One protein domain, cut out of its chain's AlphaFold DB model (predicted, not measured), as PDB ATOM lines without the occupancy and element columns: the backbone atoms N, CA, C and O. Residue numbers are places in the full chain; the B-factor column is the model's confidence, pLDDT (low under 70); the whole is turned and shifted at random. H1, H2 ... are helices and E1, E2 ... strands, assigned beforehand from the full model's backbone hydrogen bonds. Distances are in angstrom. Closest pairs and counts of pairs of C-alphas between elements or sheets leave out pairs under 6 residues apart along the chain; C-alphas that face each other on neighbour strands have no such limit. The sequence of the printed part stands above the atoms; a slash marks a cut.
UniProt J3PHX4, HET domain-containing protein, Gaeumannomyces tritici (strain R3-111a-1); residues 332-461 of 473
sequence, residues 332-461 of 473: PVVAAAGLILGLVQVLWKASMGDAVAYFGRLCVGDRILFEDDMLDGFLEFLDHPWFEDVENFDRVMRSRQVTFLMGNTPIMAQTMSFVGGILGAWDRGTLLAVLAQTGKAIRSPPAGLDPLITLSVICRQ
ATOM      1  N   PRO A 332      13.956 -89.744  34.491       88.31
ATOM      2  CA  PRO A 332      13.840 -89.189  35.842       88.31
ATOM      3  C   PRO A 332      14.196 -87.700  35.907       88.31
ATOM      4  O   PRO A 332      13.450 -86.909  36.471       88.31
ATOM      5  N   VAL A 333      15.274 -87.286  35.231       90.31
ATOM      6  CA  VAL A 333      15.714 -85.881  35.181       90.31
ATOM      7  C   VAL A 333      14.679 -84.991  34.482       90.31
ATOM      8  O   VAL A 333      14.402 -83.877  34.927       90.31
ATOM      9  N   VAL A 334      14.066 -85.476  33.399       89.62
ATOM     10  CA  VAL A 334      12.999 -84.745  32.695       89.62
ATOM     11  C   VAL A 334      11.728 -84.662  33.547       89.62
ATOM     12  O   VAL A 334      11.092 -83.611  33.585       89.62
ATOM     13  N   ALA A 335      11.378 -85.735  34.258       91.19
ATOM     14  CA  ALA A 335      10.237 -85.760  35.168       91.19
ATOM     15  C   ALA A 335      10.438 -84.792  36.351       91.19
ATOM     16  O   ALA A 335       9.543 -84.006  36.660       91.19
ATOM     17  N   ALA A 336      11.651 -84.745  36.915       94.06
ATOM     18  CA  ALA A 336      12.050 -83.775  37.934       94.06
ATOM     19  C   ALA A 336      11.890 -82.329  37.448       94.06
ATOM     20  O   ALA A 336      11.306 -81.494  38.139       94.06
ATOM     21  N   ALA A 337      12.369 -82.033  36.234       93.81
ATOM     22  CA  ALA A 337      12.208 -80.721  35.618       93.81
ATOM     23  C   ALA A 337      10.724 -80.353  35.446       93.81
ATOM     24  O   ALA A 337      10.343 -79.207  35.687       93.81
ATOM     25  N   GLY A 338       9.883 -81.326  35.075       91.69
ATOM     26  CA  GLY A 338       8.430 -81.174  35.016       91.69
ATOM     27  C   GLY A 338       7.830 -80.765  36.360       91.69
ATOM     28  O   GLY A 338       7.098 -79.774  36.417       91.69
ATOM     29  N   LEU A 339       8.200 -81.452  37.448       92.69
ATOM     30  CA  LEU A 339       7.718 -81.105  38.787       92.69
ATOM     31  C   LEU A 339       8.184 -79.717  39.226       92.69
ATOM     32  O   LEU A 339       7.375 -78.925  39.704       92.69
ATOM     33  N   ILE A 340       9.468 -79.404  39.039       94.31
ATOM     34  CA  ILE A 340      10.054 -78.103  39.391       94.31
ATOM     35  C   ILE A 340       9.288 -76.967  38.707       94.31
ATOM     36  O   ILE A 340       8.884 -76.003  39.358       94.31
ATOM     37  N   LEU A 341       9.045 -77.089  37.399       92.38
ATOM     38  CA  LEU A 341       8.289 -76.091  36.646       92.38
ATOM     39  C   LEU A 341       6.822 -76.030  37.088       92.38
ATOM     40  O   LEU A 341       6.276 -74.933  37.191       92.38
ATOM     41  N   GLY A 342       6.201 -77.173  37.398       90.94
ATOM     42  CA  GLY A 342       4.845 -77.238  37.943       90.94
ATOM     43  C   GLY A 342       4.713 -76.509  39.283       90.94
ATOM     44  O   GLY A 342       3.821 -75.680  39.448       90.94
ATOM     45  N   LEU A 343       5.649 -76.732  40.211       91.19
ATOM     46  CA  LEU A 343       5.698 -76.052  41.510       91.19
ATOM     47  C   LEU A 343       5.846 -74.537  41.357       91.19
ATOM     48  O   LEU A 343       5.125 -73.770  41.996       91.19
ATOM     49  N   VAL A 344       6.740 -74.097  40.471       89.00
ATOM     50  CA  VAL A 344       6.932 -72.670  40.180       89.00
ATOM     51  C   VAL A 344       5.690 -72.074  39.521       89.00
ATOM     52  O   VAL A 344       5.308 -70.949  39.833       89.00
ATOM     53  N   GLN A 345       5.009 -72.825  38.656       89.94
ATOM     54  CA  GLN A 345       3.766 -72.375  38.040       89.94
ATOM     55  C   GLN A 345       2.642 -72.202  39.072       89.94
ATOM     56  O   GLN A 345       1.899 -71.225  38.982       89.94
ATOM     57  N   VAL A 346       2.518 -73.109  40.048       89.00
ATOM     58  CA  VAL A 346       1.570 -72.961  41.169       89.00
ATOM     59  C   VAL A 346       1.930 -71.736  42.003       89.00
ATOM     60  O   VAL A 346       1.061 -70.905  42.254       89.00
ATOM     61  N   LEU A 347       3.211 -71.571  42.346       88.50
ATOM     62  CA  LEU A 347       3.701 -70.406  43.081       88.50
ATOM     63  C   LEU A 347       3.357 -69.088  42.371       88.50
ATOM     64  O   LEU A 347       2.955 -68.132  43.023       88.50
ATOM     65  N   TRP A 348       3.518 -69.031  41.046       86.50
ATOM     66  CA  TRP A 348       3.245 -67.829  40.251       86.50
ATOM     67  C   TRP A 348       1.753 -67.549  40.063       86.50
ATOM     68  O   TRP A 348       1.363 -66.388  39.971       86.50
ATOM     69  N   LYS A 349       0.918 -68.588  39.955       87.62
ATOM     70  CA  LYS A 349      -0.535 -68.437  39.758       87.62
ATOM     71  C   LYS A 349      -1.302 -68.202  41.055       87.62
ATOM     72  O   LYS A 349      -2.397 -67.651  41.001       87.62
ATOM     73  N   ALA A 350      -0.768 -68.676  42.173       90.75
ATOM     74  CA  ALA A 350      -1.431 -68.669  43.464       90.75
ATOM     75  C   ALA A 350      -0.486 -68.074  44.520       90.75
ATOM     76  O   ALA A 350      -0.191 -66.880  44.472       90.75
ATOM     77  N   SER A 351       0.007 -68.876  45.462       91.25
ATOM     78  CA  SER A 351       0.901 -68.412  46.521       91.25
ATOM     79  C   SER A 351       1.965 -69.445  46.899       91.25
ATOM     80  O   SER A 351       1.920 -70.607  46.490       91.25
ATOM     81  N   MET A 352       2.923 -69.029  47.738       88.75
ATOM     82  CA  MET A 352       3.887 -69.948  48.353       88.75
ATOM     83  C   MET A 352       3.183 -71.021  49.189       88.75
ATOM     84  O   MET A 352       3.570 -72.182  49.123       88.75
ATOM     85  N   GLY A 353       2.126 -70.655  49.922       89.44
ATOM     86  CA  GLY A 353       1.341 -71.604  50.710       89.44
ATOM     87  C   GLY A 353       0.677 -72.670  49.839       89.44
ATOM     88  O   GLY A 353       0.708 -73.845  50.189       89.44
ATOM     89  N   ASP A 354       0.163 -72.286  48.668       90.62
ATOM     90  CA  ASP A 354      -0.462 -73.224  47.729       90.62
ATOM     91  C   ASP A 354       0.558 -74.160  47.079       90.62
ATOM     92  O   ASP A 354       0.281 -75.343  46.902       90.62
ATOM     93  N   ALA A 355       1.753 -73.660  46.749       89.12
ATOM     94  CA  ALA A 355       2.829 -74.485  46.202       89.12
ATOM     95  C   ALA A 355       3.354 -75.498  47.236       89.12
ATOM     96  O   ALA A 355       3.571 -76.663  46.905       89.12
ATOM     97  N   VAL A 356       3.487 -75.067  48.495       89.88
ATOM     98  CA  VAL A 356       3.811 -75.914  49.654       89.88
ATOM     99  C   VAL A 356       2.718 -76.970  49.844       89.88
ATOM    100  O   VAL A 356       3.025 -78.157  49.843       89.88
ATOM    101  N   ALA A 357       1.440 -76.584  49.892       88.00
ATOM    102  CA  ALA A 357       0.319 -77.518  50.015       88.00
ATOM    103  C   ALA A 357       0.235 -78.510  48.843       88.00
ATOM    104  O   ALA A 357      -0.018 -79.696  49.052       88.00
ATOM    105  N   TYR A 358       0.477 -78.047  47.613       88.50
ATOM    106  CA  TYR A 358       0.518 -78.893  46.423       88.50
ATOM    107  C   TYR A 358       1.631 -79.940  46.524       88.50
ATOM    108  O   TYR A 358       1.347 -81.127  46.374       88.50
ATOM    109  N   PHE A 359       2.861 -79.523  46.843       88.69
ATOM    110  CA  PHE A 359       3.979 -80.441  47.075       88.69
ATOM    111  C   PHE A 359       3.663 -81.450  48.188       88.69
ATOM    112  O   PHE A 359       3.919 -82.641  48.048       88.69
ATOM    113  N   GLY A 360       3.010 -80.989  49.251       85.62
ATOM    114  CA  GLY A 360       2.519 -81.823  50.337       85.62
ATOM    115  C   GLY A 360       1.565 -82.930  49.924       85.62
ATOM    116  O   GLY A 360       1.759 -84.084  50.303       85.62
ATOM    117  N   ARG A 361       0.538 -82.593  49.136       86.62
ATOM    118  CA  ARG A 361      -0.421 -83.583  48.614       86.62
ATOM    119  C   ARG A 361       0.272 -84.651  47.782       86.62
ATOM    120  O   ARG A 361      -0.022 -85.832  47.957       86.62
ATOM    121  N   LEU A 362       1.237 -84.236  46.955       84.62
ATOM    122  CA  LEU A 362       2.084 -85.172  46.226       84.62
ATOM    123  C   LEU A 362       2.807 -86.085  47.213       84.62
ATOM    124  O   LEU A 362       2.633 -87.290  47.164       84.62
ATOM    125  N   CYS A 363       3.529 -85.552  48.189       81.06
ATOM    126  CA  CYS A 363       4.226 -86.368  49.177       81.06
ATOM    127  C   CYS A 363       3.319 -87.405  49.885       81.06
ATOM    128  O   CYS A 363       3.702 -88.567  49.978       81.06
ATOM    129  N   VAL A 364       2.100 -87.036  50.291       77.81
ATOM    130  CA  VAL A 364       1.182 -87.898  51.074       77.81
ATOM    131  C   VAL A 364       0.478 -88.993  50.245       77.81
ATOM    132  O   VAL A 364      -0.124 -89.896  50.819       77.81
ATOM    133  N   GLY A 365       0.599 -88.982  48.913       71.19
ATOM    134  CA  GLY A 365       0.086 -90.069  48.060       71.19
ATOM    135  C   GLY A 365      -1.279 -89.812  47.419       71.19
ATOM    136  O   GLY A 365      -1.839 -90.722  46.816       71.19
ATOM    137  N   ASP A 366      -1.804 -88.587  47.497       73.12
ATOM    138  CA  ASP A 366      -2.988 -88.163  46.735       73.12
ATOM    139  C   ASP A 366      -2.557 -87.770  45.310       73.12
ATOM    140  O   ASP A 366      -2.482 -86.589  44.968       73.12
ATOM    141  N   ARG A 367      -2.128 -88.777  44.531       70.94
ATOM    142  CA  ARG A 367      -1.416 -88.619  43.253       70.94
ATOM    143  C   ARG A 367      -2.104 -89.339  42.099       70.94
ATOM    144  O   ARG A 367      -2.675 -90.417  42.256       70.94
ATOM    145  N   ILE A 368      -1.983 -88.765  40.904       68.94
ATOM    146  CA  ILE A 368      -2.248 -89.463  39.637       68.94
ATOM    147  C   ILE A 368      -0.927 -90.066  39.122       68.94
ATOM    148  O   ILE A 368       0.133 -89.493  39.342       68.94
ATOM    149  N   LEU A 369      -0.977 -91.163  38.354       62.06
ATOM    150  CA  LEU A 369       0.191 -91.870  37.780       62.06
ATOM    151  C   LEU A 369       1.311 -90.970  37.205       62.06
ATOM    152  O   LEU A 369       2.486 -91.294  37.328       62.06
ATOM    153  N   PHE A 370       0.977 -89.848  36.557       67.19
ATOM    154  CA  PHE A 370       1.978 -88.929  35.991       67.19
ATOM    155  C   PHE A 370       2.751 -88.146  37.069       67.19
ATOM    156  O   PHE A 370       3.901 -87.763  36.870       67.19
ATOM    157  N   GLU A 371       2.117 -87.901  38.209       79.88
ATOM    158  CA  GLU A 371       2.700 -87.198  39.345       79.88
ATOM    159  C   GLU A 371       3.626 -88.094  40.169       79.88
ATOM    160  O   GLU A 371       4.579 -87.580  40.754       79.88
ATOM    161  N   ASP A 372       3.404 -89.412  40.154       80.69
ATOM    162  CA  ASP A 372       4.326 -90.383  40.749       80.69
ATOM    163  C   ASP A 372       5.688 -90.339  40.057       80.69
ATOM    164  O   ASP A 372       6.692 -90.097  40.720       80.69
ATOM    165  N   ASP A 373       5.723 -90.447  38.723       85.25
ATOM    166  CA  ASP A 373       6.960 -90.358  37.932       85.25
ATOM    167  C   ASP A 373       7.716 -89.035  38.169       85.25
ATOM    168  O   ASP A 373       8.948 -88.995  38.213       85.25
ATOM    169  N   MET A 374       6.972 -87.932  38.293       89.25
ATOM    170  CA  MET A 374       7.515 -86.596  38.540       89.25
ATOM    171  C   MET A 374       8.108 -86.455  39.939       89.25
ATOM    172  O   MET A 374       9.206 -85.909  40.076       89.25
ATOM    173  N   LEU A 375       7.404 -86.938  40.966       88.00
ATOM    174  CA  LEU A 375       7.908 -86.931  42.335       88.00
ATOM    175  C   LEU A 375       9.137 -87.828  42.449       88.00
ATOM    176  O   LEU A 375      10.156 -87.396  42.969       88.00
ATOM    177  N   ASP A 376       9.074 -89.027  41.888       87.62
ATOM    178  CA  ASP A 376      10.180 -89.971  41.842       87.62
ATOM    179  C   ASP A 376      11.431 -89.378  41.194       87.62
ATOM    180  O   ASP A 376      12.518 -89.439  41.769       87.62
ATOM    181  N   GLY A 377      11.273 -88.765  40.018       91.19
ATOM    182  CA  GLY A 377      12.365 -88.076  39.343       91.19
ATOM    183  C   GLY A 377      12.909 -86.914  40.170       91.19
ATOM    184  O   GLY A 377      14.120 -86.717  40.242       91.19
ATOM    185  N   PHE A 378      12.034 -86.152  40.827       92.50
ATOM    186  CA  PHE A 378      12.443 -85.046  41.688       92.50
ATOM    187  C   PHE A 378      13.218 -85.509  42.924       92.50
ATOM    188  O   PHE A 378      14.208 -84.878  43.282       92.50
ATOM    189  N   LEU A 379      12.818 -86.613  43.553       90.00
ATOM    190  CA  LEU A 379      13.547 -87.186  44.683       90.00
ATOM    191  C   LEU A 379      14.920 -87.725  44.249       90.00
ATOM    192  O   LEU A 379      15.904 -87.493  44.945       90.00
ATOM    193  N   GLU A 380      15.020 -88.354  43.073       90.44
ATOM    194  CA  GLU A 380      16.311 -88.741  42.478       90.44
ATOM    195  C   GLU A 380      17.186 -87.522  42.144       90.44
ATOM    196  O   GLU A 380      18.398 -87.550  42.344       90.44
ATOM    197  N   PHE A 381      16.584 -86.424  41.684       93.12
ATOM    198  CA  PHE A 381      17.282 -85.154  41.490       93.12
ATOM    199  C   PHE A 381      17.804 -84.578  42.814       93.12
ATOM    200  O   PHE A 381      18.940 -84.114  42.863       93.12
ATOM    201  N   LEU A 382      17.012 -84.623  43.890       91.69
ATOM    202  CA  LEU A 382      17.467 -84.199  45.216       91.69
ATOM    203  C   LEU A 382      18.611 -85.069  45.739       91.69
ATOM    204  O   LEU A 382      19.418 -84.581  46.519       91.69
ATOM    205  N   ASP A 383      18.712 -86.325  45.315       90.81
ATOM    206  CA  ASP A 383      19.825 -87.208  45.672       90.81
ATOM    207  C   ASP A 383      20.963 -87.209  44.642       90.81
ATOM    208  O   ASP A 383      21.857 -88.056  44.681       90.81
ATOM    209  N   HIS A 384      20.943 -86.268  43.690       91.19
ATOM    210  CA  HIS A 384      21.928 -86.243  42.620       91.19
ATOM    211  C   HIS A 384      23.342 -85.983  43.182       91.19
ATOM    212  O   HIS A 384      23.539 -84.986  43.887       91.19
ATOM    213  N   PRO A 385      24.362 -86.788  42.813       90.38
ATOM    214  CA  PRO A 385      25.686 -86.725  43.441       90.38
ATOM    215  C   PRO A 385      26.425 -85.388  43.305       90.38
ATOM    216  O   PRO A 385      27.294 -85.061  44.106       90.38
ATOM    217  N   TRP A 386      26.047 -84.567  42.322       93.06
ATOM    218  CA  TRP A 386      26.582 -83.208  42.172       93.06
ATOM    219  C   TRP A 386      26.371 -82.337  43.421       93.06
ATOM    220  O   TRP A 386      27.192 -81.467  43.696       93.06
ATOM    221  N   PHE A 387      25.295 -82.571  44.183       93.44
ATOM    222  CA  PHE A 387      25.010 -81.825  45.411       93.44
ATOM    223  C   PHE A 387      25.884 -82.236  46.605       93.44
ATOM    224  O   PHE A 387      25.912 -81.517  47.600       93.44
ATOM    225  N   GLU A 388      26.598 -83.361  46.528       91.25
ATOM    226  CA  GLU A 388      27.482 -83.822  47.607       91.25
ATOM    227  C   GLU A 388      28.732 -82.948  47.749       91.25
ATOM    228  O   GLU A 388      29.277 -82.808  48.843       91.25
ATOM    229  N   ASP A 389      29.184 -82.352  46.645       91.12
ATOM    230  CA  ASP A 389      30.329 -81.449  46.628       91.12
ATOM    231  C   ASP A 389      29.879 -80.031  47.013       91.12
ATOM    232  O   ASP A 389      29.643 -79.164  46.166       91.12
ATOM    233  N   VAL A 390      29.727 -79.818  48.324       88.69
ATOM    234  CA  VAL A 390      29.294 -78.537  48.912       88.69
ATOM    235  C   VAL A 390      30.240 -77.397  48.528       88.69
ATOM    236  O   VAL A 390      29.792 -76.285  48.255       88.69
ATOM    237  N   GLU A 391      31.546 -77.662  48.431       89.31
ATOM    238  CA  GLU A 391      32.505 -76.641  48.011       89.31
ATOM    239  C   GLU A 391      32.307 -76.243  46.547       89.31
ATOM    240  O   GLU A 391      32.334 -75.054  46.223       89.31
ATOM    241  N   ASN A 392      32.102 -77.208  45.646       91.31
ATOM    242  CA  ASN A 392      31.781 -76.910  44.253       91.31
ATOM    243  C   ASN A 392      30.434 -76.186  44.137       91.31
ATOM    244  O   ASN A 392      30.338 -75.229  43.369       91.31
ATOM    245  N   PHE A 393      29.427 -76.577  44.922       92.88
ATOM    246  CA  PHE A 393      28.148 -75.871  44.988       92.88
ATOM    247  C   PHE A 393      28.351 -74.391  45.340       92.88
ATOM    248  O   PHE A 393      27.936 -73.514  44.578       92.88
ATOM    249  N   ASP A 394      29.066 -74.101  46.429       90.62
ATOM    250  CA  ASP A 394      29.344 -72.732  46.875       90.62
ATOM    251  C   ASP A 394      30.146 -71.931  45.843       90.62
ATOM    252  O   ASP A 394      29.872 -70.747  45.620       90.62
ATOM    253  N   ARG A 395      31.130 -72.558  45.184       92.00
ATOM    254  CA  ARG A 395      31.910 -71.919  44.111       92.00
ATOM    255  C   ARG A 395      31.028 -71.574  42.910       92.00
ATOM    256  O   ARG A 395      31.110 -70.457  42.402       92.00
ATOM    257  N   VAL A 396      30.170 -72.496  42.474       94.00
ATOM    258  CA  VAL A 396      29.271 -72.294  41.327       94.00
ATOM    259  C   VAL A 396      28.223 -71.222  41.624       94.00
ATOM    260  O   VAL A 396      27.983 -70.362  40.776       94.00
ATOM    261  N   MET A 397      27.631 -71.216  42.821       92.81
ATOM    262  CA  MET A 397      26.584 -70.249  43.187       92.81
ATOM    263  C   MET A 397      27.092 -68.809  43.342       92.81
ATOM    264  O   MET A 397      26.286 -67.882  43.327       92.81
ATOM    265  N   ARG A 398      28.412 -68.594  43.425       89.88
ATOM    266  CA  ARG A 398      29.044 -67.259  43.386       89.88
ATOM    267  C   ARG A 398      29.268 -66.719  41.970       89.88
ATOM    268  O   ARG A 398      29.721 -65.586  41.820       89.88
ATOM    269  N   SER A 399      29.004 -67.516  40.935       90.81
ATOM    270  CA  SER A 399      29.132 -67.068  39.547       90.81
ATOM    271  C   SER A 399      28.034 -66.074  39.157       90.81
ATOM    272  O   SER A 399      26.988 -65.980  39.798       90.81
ATOM    273  N   ARG A 400      28.258 -65.337  38.062       87.94
ATOM    274  CA  ARG A 400      27.330 -64.296  37.577       87.94
ATOM    275  C   ARG A 400      25.936 -64.836  37.258       87.94
ATOM    276  O   ARG A 400      24.936 -64.164  37.501       87.94
ATOM    277  N   GLN A 401      25.868 -66.029  36.675       93.12
ATOM    278  CA  GLN A 401      24.618 -66.655  36.271       93.12
ATOM    279  C   GLN A 401      24.768 -68.174  36.285       93.12
ATOM    280  O   GLN A 401      25.657 -68.713  35.632       93.12
ATOM    281  N   VAL A 402      23.840 -68.870  36.942       95.75
ATOM    282  CA  VAL A 402      23.820 -70.338  37.009       95.75
ATOM    283  C   VAL A 402      22.559 -70.887  36.350       95.75
ATOM    284  O   VAL A 402      21.448 -70.394  36.570       95.75
ATOM    285  N   THR A 403      22.722 -71.914  35.519       96.19
ATOM    286  CA  THR A 403      21.625 -72.645  34.874       96.19
ATOM    287  C   THR A 403      21.819 -74.144  35.054       96.19
ATOM    288  O   THR A 403      22.814 -74.701  34.603       96.19
ATOM    289  N   PHE A 404      20.839 -74.806  35.653       95.56
ATOM    290  CA  PHE A 404      20.739 -76.256  35.712       95.56
ATOM    291  C   PHE A 404      20.243 -76.785  34.366       95.56
ATOM    292  O   PHE A 404      19.176 -76.406  33.885       95.56
ATOM    293  N   LEU A 405      21.026 -77.646  33.733       93.69
ATOM    294  CA  LEU A 405      20.659 -78.346  32.514       93.69
ATOM    295  C   LEU A 405      20.087 -79.712  32.891       93.69
ATOM    296  O   LEU A 405      20.835 -80.638  33.197       93.69
ATOM    297  N   MET A 406      18.758 -79.811  32.873       91.19
ATOM    298  CA  MET A 406      18.015 -81.034  33.175       91.19
ATOM    299  C   MET A 406      17.521 -81.649  31.865       91.19
ATOM    300  O   MET A 406      16.457 -81.291  31.350       91.19
ATOM    301  N   GLY A 407      18.345 -82.510  31.262       85.88
ATOM    302  CA  GLY A 407      18.150 -82.994  29.897       85.88
ATOM    303  C   GLY A 407      17.978 -81.844  28.901       85.88
ATOM    304  O   GLY A 407      18.894 -81.050  28.649       85.88
ATOM    305  N   ASN A 408      16.767 -81.716  28.346       81.81
ATOM    306  CA  ASN A 408      16.462 -80.666  27.379       81.81
ATOM    307  C   ASN A 408      16.007 -79.329  27.983       81.81
ATOM    308  O   ASN A 408      15.867 -78.350  27.244       81.81
ATOM    309  N   THR A 409      15.837 -79.272  29.299       88.44
ATOM    310  CA  THR A 409      15.190 -78.160  29.992       88.44
ATOM    311  C   THR A 409      16.220 -77.360  30.793       88.44
ATOM    312  O   THR A 409      16.712 -77.846  31.814       88.44
ATOM    313  N   PRO A 410      16.587 -76.140  30.357       91.38
ATOM    314  CA  PRO A 410      17.402 -75.244  31.167       91.38
ATOM    315  C   PRO A 410      16.546 -74.600  32.266       91.38
ATOM    316  O   PRO A 410      15.542 -73.953  31.972       91.38
ATOM    317  N   ILE A 411      16.964 -74.734  33.523       94.12
ATOM    318  CA  ILE A 411      16.310 -74.142  34.694       94.12
ATOM    319  C   ILE A 411      17.295 -73.195  35.377       94.12
ATOM    320  O   ILE A 411      18.380 -73.595  35.790       94.12
ATOM    321  N   MET A 412      16.946 -71.916  35.487       93.62
ATOM    322  CA  MET A 412      17.812 -70.924  36.131       93.62
ATOM    323  C   MET A 412      17.901 -71.176  37.640       93.62
ATOM    324  O   MET A 412      16.928 -71.606  38.258       93.62
ATOM    325  N   ALA A 413      19.032 -70.836  38.264       94.12
ATOM    326  CA  ALA A 413      19.171 -70.952  39.719       94.12
ATOM    327  C   ALA A 413      18.127 -70.128  40.494       94.12
ATOM    328  O   ALA A 413      17.653 -70.575  41.529       94.12
ATOM    329  N   GLN A 414      17.672 -68.996  39.947       90.62
ATOM    330  CA  GLN A 414      16.549 -68.214  40.489       90.62
ATOM    331  C   GLN A 414      15.226 -68.996  40.483       90.62
ATOM    332  O   GLN A 414      14.422 -68.905  41.401       90.62
ATOM    333  N   THR A 415      14.982 -69.797  39.446       91.00
ATOM    334  CA  THR A 415      13.818 -70.689  39.405       91.00
ATOM    335  C   THR A 415      13.960 -71.783  40.463       91.00
ATOM    336  O   THR A 415      13.018 -72.073  41.194       91.00
ATOM    337  N   MET A 416      15.168 -72.334  40.595       94.25
ATOM    338  CA  MET A 416      15.483 -73.362  41.586       94.25
ATOM    339  C   MET A 416      15.410 -72.838  43.033       94.25
ATOM    340  O   MET A 416      15.028 -73.571  43.941       94.25
ATOM    341  N   SER A 417      15.692 -71.552  43.263       94.00
ATOM    342  CA  SER A 417      15.610 -70.934  44.589       94.00
ATOM    343  C   SER A 417      14.177 -70.889  45.127       94.00
ATOM    344  O   SER A 417      13.970 -70.947  46.338       94.00
ATOM    345  N   PHE A 418      13.165 -70.825  44.251       93.12
ATOM    346  CA  PHE A 418      11.764 -70.953  44.664       93.12
ATOM    347  C   PHE A 418      11.451 -72.352  45.189       93.12
ATOM    348  O   PHE A 418      10.803 -72.472  46.225       93.12
ATOM    349  N   VAL A 419      11.967 -73.388  44.524       93.56
ATOM    350  CA  VAL A 419      11.849 -74.777  44.987       93.56
ATOM    351  C   VAL A 419      12.520 -74.940  46.346       93.56
ATOM    352  O   VAL A 419      11.912 -75.484  47.259       93.56
ATOM    353  N   GLY A 420      13.716 -74.376  46.527       93.06
ATOM    354  CA  GLY A 420      14.377 -74.321  47.831       93.06
ATOM    355  C   GLY A 420      13.526 -73.668  48.925       93.06
ATOM    356  O   GLY A 420      13.485 -74.149  50.053       93.06
ATOM    357  N   GLY A 421      12.789 -72.607  48.581       92.19
ATOM    358  CA  GLY A 421      11.853 -71.951  49.493       92.19
ATOM    359  C   GLY A 421      10.649 -72.822  49.864       92.19
ATOM    360  O   GLY A 421      10.227 -72.793  51.016       92.19
ATOM    361  N   ILE A 422      10.128 -73.608  48.916       91.25
ATOM    362  CA  ILE A 422       9.056 -74.589  49.159       91.25
ATOM    363  C   ILE A 422       9.566 -75.696  50.090       91.25
ATOM    364  O   ILE A 422       8.921 -75.996  51.091       91.25
ATOM    365  N   LEU A 423      10.753 -76.247  49.809       90.50
ATOM    366  CA  LEU A 423      11.392 -77.281  50.631       90.50
ATOM    367  C   LEU A 423      11.695 -76.789  52.052       90.50
ATOM    368  O   LEU A 423      11.525 -77.536  53.009       90.50
ATOM    369  N   GLY A 424      12.123 -75.531  52.199       89.06
ATOM    370  CA  GLY A 424      12.404 -74.924  53.501       89.06
ATOM    371  C   GLY A 424      11.155 -74.576  54.316       89.06
ATOM    372  O   GLY A 424      11.249 -74.450  55.533       89.06
ATOM    373  N   ALA A 425      10.001 -74.414  53.663       86.38
ATOM    374  CA  ALA A 425       8.721 -74.135  54.313       86.38
ATOM    375  C   ALA A 425       7.924 -75.406  54.665       86.38
ATOM    376  O   ALA A 425       6.961 -75.327  55.427       86.38
ATOM    377  N   TRP A 426       8.300 -76.560  54.106       80.44
ATOM    378  CA  TRP A 426       7.657 -77.846  54.369       80.44
ATOM    379  C   TRP A 426       8.274 -78.557  55.587       80.44
ATOM    380  O   TRP A 426       9.444 -78.353  55.919       80.44
ATOM    381  N   ASP A 427       7.504 -79.424  56.253       77.69
ATOM    382  CA  ASP A 427       8.005 -80.230  57.371       77.69
ATOM    383  C   ASP A 427       9.037 -81.271  56.898       77.69
ATOM    384  O   ASP A 427       8.731 -82.204  56.147       77.69
ATOM    385  N   ARG A 428      10.272 -81.130  57.393       75.62
ATOM    386  CA  ARG A 428      11.382 -82.044  57.096       75.62
ATOM    387  C   ARG A 428      11.065 -83.478  57.529       75.62
ATOM    388  O   ARG A 428      11.425 -84.400  56.805       75.62
ATOM    389  N   GLY A 429      10.375 -83.677  58.657       73.00
ATOM    390  CA  GLY A 429      10.036 -85.017  59.155       73.00
ATOM    391  C   GLY A 429       9.151 -85.790  58.176       73.00
ATOM    392  O   GLY A 429       9.430 -86.944  57.849       73.00
ATOM    393  N   THR A 430       8.140 -85.118  57.630       73.12
ATOM    394  CA  THR A 430       7.238 -85.675  56.618       73.12
ATOM    395  C   THR A 430       7.967 -86.005  55.311       73.12
ATOM    396  O   THR A 430       7.733 -87.069  54.743       73.12
ATOM    397  N   LEU A 431       8.891 -85.156  54.842       73.31
ATOM    398  CA  LEU A 431       9.693 -85.455  53.642       73.31
ATOM    399  C   LEU A 431      10.548 -86.720  53.828       73.31
ATOM    400  O   LEU A 431      10.594 -87.572  52.942       73.31
ATOM    401  N   LEU A 432      11.186 -86.871  54.992       73.06
ATOM    402  CA  LEU A 432      11.981 -88.060  55.312       73.06
ATOM    403  C   LEU A 432      11.111 -89.326  55.409       73.06
ATOM    404  O   LEU A 432      11.536 -90.398  54.978       73.06
ATOM    405  N   ALA A 433       9.877 -89.208  55.910       74.44
ATOM    406  CA  ALA A 433       8.922 -90.315  55.930       74.44
ATOM    407  C   ALA A 433       8.494 -90.747  54.515       74.44
ATOM    408  O   ALA A 433       8.380 -91.940  54.244       74.44
ATOM    409  N   VAL A 434       8.310 -89.796  53.596       73.88
ATOM    410  CA  VAL A 434       7.973 -90.068  52.185       73.88
ATOM    411  C   VAL A 434       9.125 -90.781  51.484       73.88
ATOM    412  O   VAL A 434       8.903 -91.767  50.783       73.88
ATOM    413  N   LEU A 435      10.364 -90.339  51.723       71.62
ATOM    414  CA  LEU A 435      11.563 -91.012  51.218       71.62
ATOM    415  C   LEU A 435      11.612 -92.474  51.669       71.62
ATOM    416  O   LEU A 435      11.821 -93.358  50.839       71.62
ATOM    417  N   ALA A 436      11.323 -92.742  52.947       69.88
ATOM    418  CA  ALA A 436      11.276 -94.100  53.484       69.88
ATOM    419  C   ALA A 436      10.192 -94.983  52.830       69.88
ATOM    420  O   ALA A 436      10.361 -96.198  52.752       69.88
ATOM    421  N   GLN A 437       9.098 -94.393  52.334       70.00
ATOM    422  CA  GLN A 437       8.000 -95.116  51.678       70.00
ATOM    423  C   GLN A 437       8.252 -95.410  50.195       70.00
ATOM    424  O   GLN A 437       7.672 -96.353  49.664       70.00
ATOM    425  N   THR A 438       9.114 -94.641  49.522       67.75
ATOM    426  CA  THR A 438       9.369 -94.820  48.077       67.75
ATOM    427  C   THR A 438      10.043 -96.151  47.727       67.75
ATOM    428  O   THR A 438      10.060 -96.541  46.563       67.75
ATOM    429  N   GLY A 439      10.627 -96.854  48.709       63.16
ATOM    430  CA  GLY A 439      11.361 -98.105  48.488       63.16
ATOM    431  C   GLY A 439      12.636 -97.947  47.647       63.16
ATOM    432  O   GLY A 439      13.317 -98.935  47.374       63.16
ATOM    433  N   LYS A 440      12.975 -96.717  47.239       69.88
ATOM    434  CA  LYS A 440      14.195 -96.383  46.506       69.88
ATOM    435  C   LYS A 440      15.354 -96.184  47.477       69.88
ATOM    436  O   LYS A 440      15.177 -95.695  48.589       69.88
ATOM    437  N   ALA A 441      16.558 -96.529  47.032       73.62
ATOM    438  CA  ALA A 441      17.793 -96.322  47.784       73.62
ATOM    439  C   ALA A 441      18.248 -94.849  47.717       73.62
ATOM    440  O   ALA A 441      19.309 -94.556  47.174       73.62
ATOM    441  N   ILE A 442      17.414 -93.937  48.219       78.69
ATOM    442  CA  ILE A 442      17.697 -92.498  48.300       78.69
ATOM    443  C   ILE A 442      18.298 -92.178  49.671       78.69
ATOM    444  O   ILE A 442      17.878 -92.745  50.686       78.69
ATOM    445  N   ARG A 443      19.275 -91.265  49.730       78.06
ATOM    446  CA  ARG A 443      19.851 -90.818  51.010       78.06
ATOM    447  C   ARG A 443      18.820 -90.099  51.877       78.06
ATOM    448  O   ARG A 443      17.920 -89.412  51.399       78.06
ATOM    449  N   SER A 444      18.995 -90.230  53.187       79.38
ATOM    450  CA  SER A 444      18.157 -89.588  54.195       79.38
ATOM    451  C   SER A 444      19.049 -88.794  55.162       79.38
ATOM    452  O   SER A 444      19.702 -89.414  56.005       79.38
ATOM    453  N   PRO A 445      19.126 -87.451  55.041       82.00
ATOM    454  CA  PRO A 445      18.463 -86.602  54.042       82.00
ATOM    455  C   PRO A 445      19.113 -86.673  52.638       82.00
ATOM    456  O   PRO A 445      20.284 -87.047  52.529       82.00
ATOM    457  N   PRO A 446      18.393 -86.281  51.567       86.81
ATOM    458  CA  PRO A 446      18.949 -86.169  50.217       86.81
ATOM    459  C   PRO A 446      20.032 -85.089  50.137       86.81
ATOM    460  O   PRO A 446      19.880 -84.020  50.736       86.81
ATOM    461  N   ALA A 447      21.080 -85.326  49.344       90.44
ATOM    462  CA  ALA A 447      22.240 -84.431  49.245       90.44
ATOM    463  C   ALA A 447      21.882 -82.985  48.838       90.44
ATOM    464  O   ALA A 447      22.473 -82.028  49.327       90.44
ATOM    465  N   GLY A 448      20.888 -82.812  47.967       91.19
ATOM    466  CA  GLY A 448      20.436 -81.529  47.433       91.19
ATOM    467  C   GLY A 448      19.452 -80.762  48.313       91.19
ATOM    468  O   GLY A 448      19.146 -79.614  47.992       91.19
ATOM    469  N   LEU A 449      18.967 -81.332  49.423       91.00
ATOM    470  CA  LEU A 449      17.962 -80.677  50.266       91.00
ATOM    471  C   LEU A 449      18.478 -79.355  50.859       91.00
ATOM    472  O   LEU A 449      17.907 -78.291  50.610       91.00
ATOM    473  N   ASP A 450      19.567 -79.408  51.624       91.50
ATOM    474  CA  ASP A 450      20.139 -78.220  52.266       91.50
ATOM    475  C   ASP A 450      20.762 -77.226  51.262       91.50
ATOM    476  O   ASP A 450      20.522 -76.022  51.417       91.50
ATOM    477  N   PRO A 451      21.475 -77.656  50.197       94.31
ATOM    478  CA  PRO A 451      21.950 -76.750  49.149       94.31
ATOM    479  C   PRO A 451      20.832 -75.930  48.496       94.31
ATOM    480  O   PRO A 451      20.961 -74.715  48.338       94.31
ATOM    481  N   LEU A 452      19.692 -76.546  48.163       93.62
ATOM    482  CA  LEU A 452      18.574 -75.822  47.550       93.62
ATOM    483  C   LEU A 452      17.889 -74.864  48.528       93.62
ATOM    484  O   LEU A 452      17.547 -73.743  48.146       93.62
ATOM    485  N   ILE A 453      17.724 -75.255  49.794       92.62
ATOM    486  CA  ILE A 453      17.213 -74.347  50.832       92.62
ATOM    487  C   ILE A 453      18.160 -73.152  50.991       92.62
ATOM    488  O   ILE A 453      17.710 -72.006  51.018       92.62
ATOM    489  N   THR A 454      19.470 -73.395  51.006       91.94
ATOM    490  CA  THR A 454      20.496 -72.348  51.087       91.94
ATOM    491  C   THR A 454      20.432 -71.412  49.881       91.94
ATOM    492  O   THR A 454      20.446 -70.192  50.044       91.94
ATOM    493  N   LEU A 455      20.244 -71.955  48.674       92.38
ATOM    494  CA  LEU A 455      20.041 -71.166  47.458       92.38
ATOM    495  C   LEU A 455      18.836 -70.220  47.573       92.38
ATOM    496  O   LEU A 455      18.901 -69.079  47.120       92.38
ATOM    497  N   SER A 456      17.750 -70.660  48.220       92.06
ATOM    498  CA  SER A 456      16.581 -69.807  48.480       92.06
ATOM    499  C   SER A 456      16.903 -68.603  49.365       92.06
ATOM    500  O   SER A 456      16.341 -67.527  49.164       92.06
ATOM    501  N   VAL A 457      17.834 -68.758  50.310       88.69
ATOM    502  CA  VAL A 457      18.300 -67.676  51.180       88.69
ATOM    503  C   VAL A 457      19.220 -66.737  50.405       88.69
ATOM    504  O   VAL A 457      19.013 -65.525  50.448       88.69
ATOM    505  N   ILE A 458      20.175 -67.287  49.645       85.00
ATOM    506  CA  ILE A 458      21.123 -66.515  48.825       85.00
ATOM    507  C   ILE A 458      20.371 -65.617  47.836       85.00
ATOM    508  O   ILE A 458      20.624 -64.418  47.783       85.00
ATOM    509  N   CYS A 459      19.399 -66.159  47.096       82.50
ATOM    510  CA  CYS A 459      18.652 -65.389  46.098       82.50
ATOM    511  C   CYS A 459      17.640 -64.390  46.693       82.50
ATOM    512  O   CYS A 459      17.156 -63.526  45.964       82.50
ATOM    513  N   ARG A 460      17.292 -64.496  47.985       72.88
ATOM    514  CA  ARG A 460      16.399 -63.547  48.683       72.88
ATOM    515  C   ARG A 460      17.140 -62.378  49.325       72.88
ATOM    516  O   ARG A 460      16.502 -61.377  49.649       72.88
ATOM    517  N   GLN A 461      18.448 -62.488  49.538       59.28
ATOM    518  CA  GLN A 461      19.230 -61.362  50.030       59.28
ATOM    519  C   GLN A 461      19.412 -60.351  48.886       59.28
ATOM    520  O   GLN A 461      19.831 -60.747  47.798       59.28
TER     521      GLN A 461
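AT A GLANCE: This is residues 332 to 461 of the 473 residues of the protein "HET domain-containing protein" of Gaeumannomyces tritici (strain R3-111a-1) (UniProt J3PHX4). The model is a compact cluster of mostly crossed helices round H6, which lies nearest the middle. On one side of H6 the helical hairpin H1 and H2 packs on it, with H3 across both; on another side H8 crosses it, with H5 beyond H8 and the short H4 near both. The small strand hairpin E1 and E2 lies beside the first residues of H1 and leads straight into H6, while H7 lies at the rim by the last residues of H2. The printed part has 130 residues, with eight named helices and two named strands in the order H1 H2 H3 H4 H5 E1 E2 H6 H7 H8; the class is mostly helix, and the sheet, in the order E1 - E2, is antiparallel. The radius of gyration of the C-alphas is 13.8 A, compact, and the spans are 40 by 34 by 30 A, rounded.

HOW THE PARTS SIT: H1, residues 332 to 349, and H2, residues 352 to 364, form a helical hairpin and touch at a steep tilt of 39 degrees, opposite ways. Their closest C-alphas, those of Leu 347 and Ala 355, are 5.2 A apart. H3, residues 369 to 382, touches H1 about perpendicular, at 79 degrees; the closest C-alphas are those of Pro 332 and Gly 377, 4.0 A apart. H3 also touches H2, at 76 degrees, with the C-alphas of Glu 371 and Leu 362 closest at 7.2 A. H4, residues 385 to 388, is close to but not clearly touching H5, residues 390 to 397; their closest C-alphas, those of Phe 387 and Phe 393, are 6.7 A apart. E1, residues 402 to 406, and E2, residues 409 to 412, form a hairpin of antiparallel strands with 155 degrees between their directions; N 404 and O 411 are 2.7 A apart, and N 411 and O 404 2.8 A, both within hydrogen-bond range. The closest C-alphas of E1 and H1, those of Met 406 and Val 333, are 5.7 A apart. H6, residues 413 to 425, touches H1 about perpendicular, at 78 degrees, with the C-alphas of Val 419 and Ile 340 closest at 6.8 A. H6 touches H2 as well; the C-alphas of Ile 422 and Val 356 are closest at 5.4 A. H7, residues 428 to 437, only just touches H2, with 3 pairs of C-alphas within 8 A, the closest being Val 434 and Cys 363 at 6.1 A. H8, residues 449 to 460, touches H6 at a steep tilt of 66 degrees, opposite ways, with the C-alphas of Ile 453 and Gly 420 closest at 4.1 A. H8 only just touches H5, with 3 pairs of C-alphas within 8 A, the closest being Pro 451 and Phe 393 at 7.5 A. H8 is apart from H1, H2 and H7, among others. Every O i to N i+4 pair is within hydrogen-bond range in H1, H2, H5, H7 and H8, against 9 of 10 in H3 and 7 of 9 in H6; H4 is too short for such a pair.

IN THESE COORDINATES: H1 begins with C-alpha 332 at (13.840, -89.189, 35.842) and is 25.5 A from first to last C-alpha. H2 is 18.4 A long and H3 20.3 A. E1 is 12.8 A long. H6 begins with C-alpha 413 at (19.171, -70.952, 39.719) and is 18.2 A long; H7 is 14.5 A long. H8, 17.3 A long, ends with C-alpha 460 at (16.399, -63.547, 48.683).

THE WHOLE: The two C-alphas farthest apart, those of Asp 366 and Arg 400, are 39.7 A apart. The printed part has no cut. The link from H7 to H8, 11 residues, is long; the other links are tight. The mean pLDDT of the printed part is 86.3; residues 368 to 370, 436, 438 to 440 and 461 are under 70.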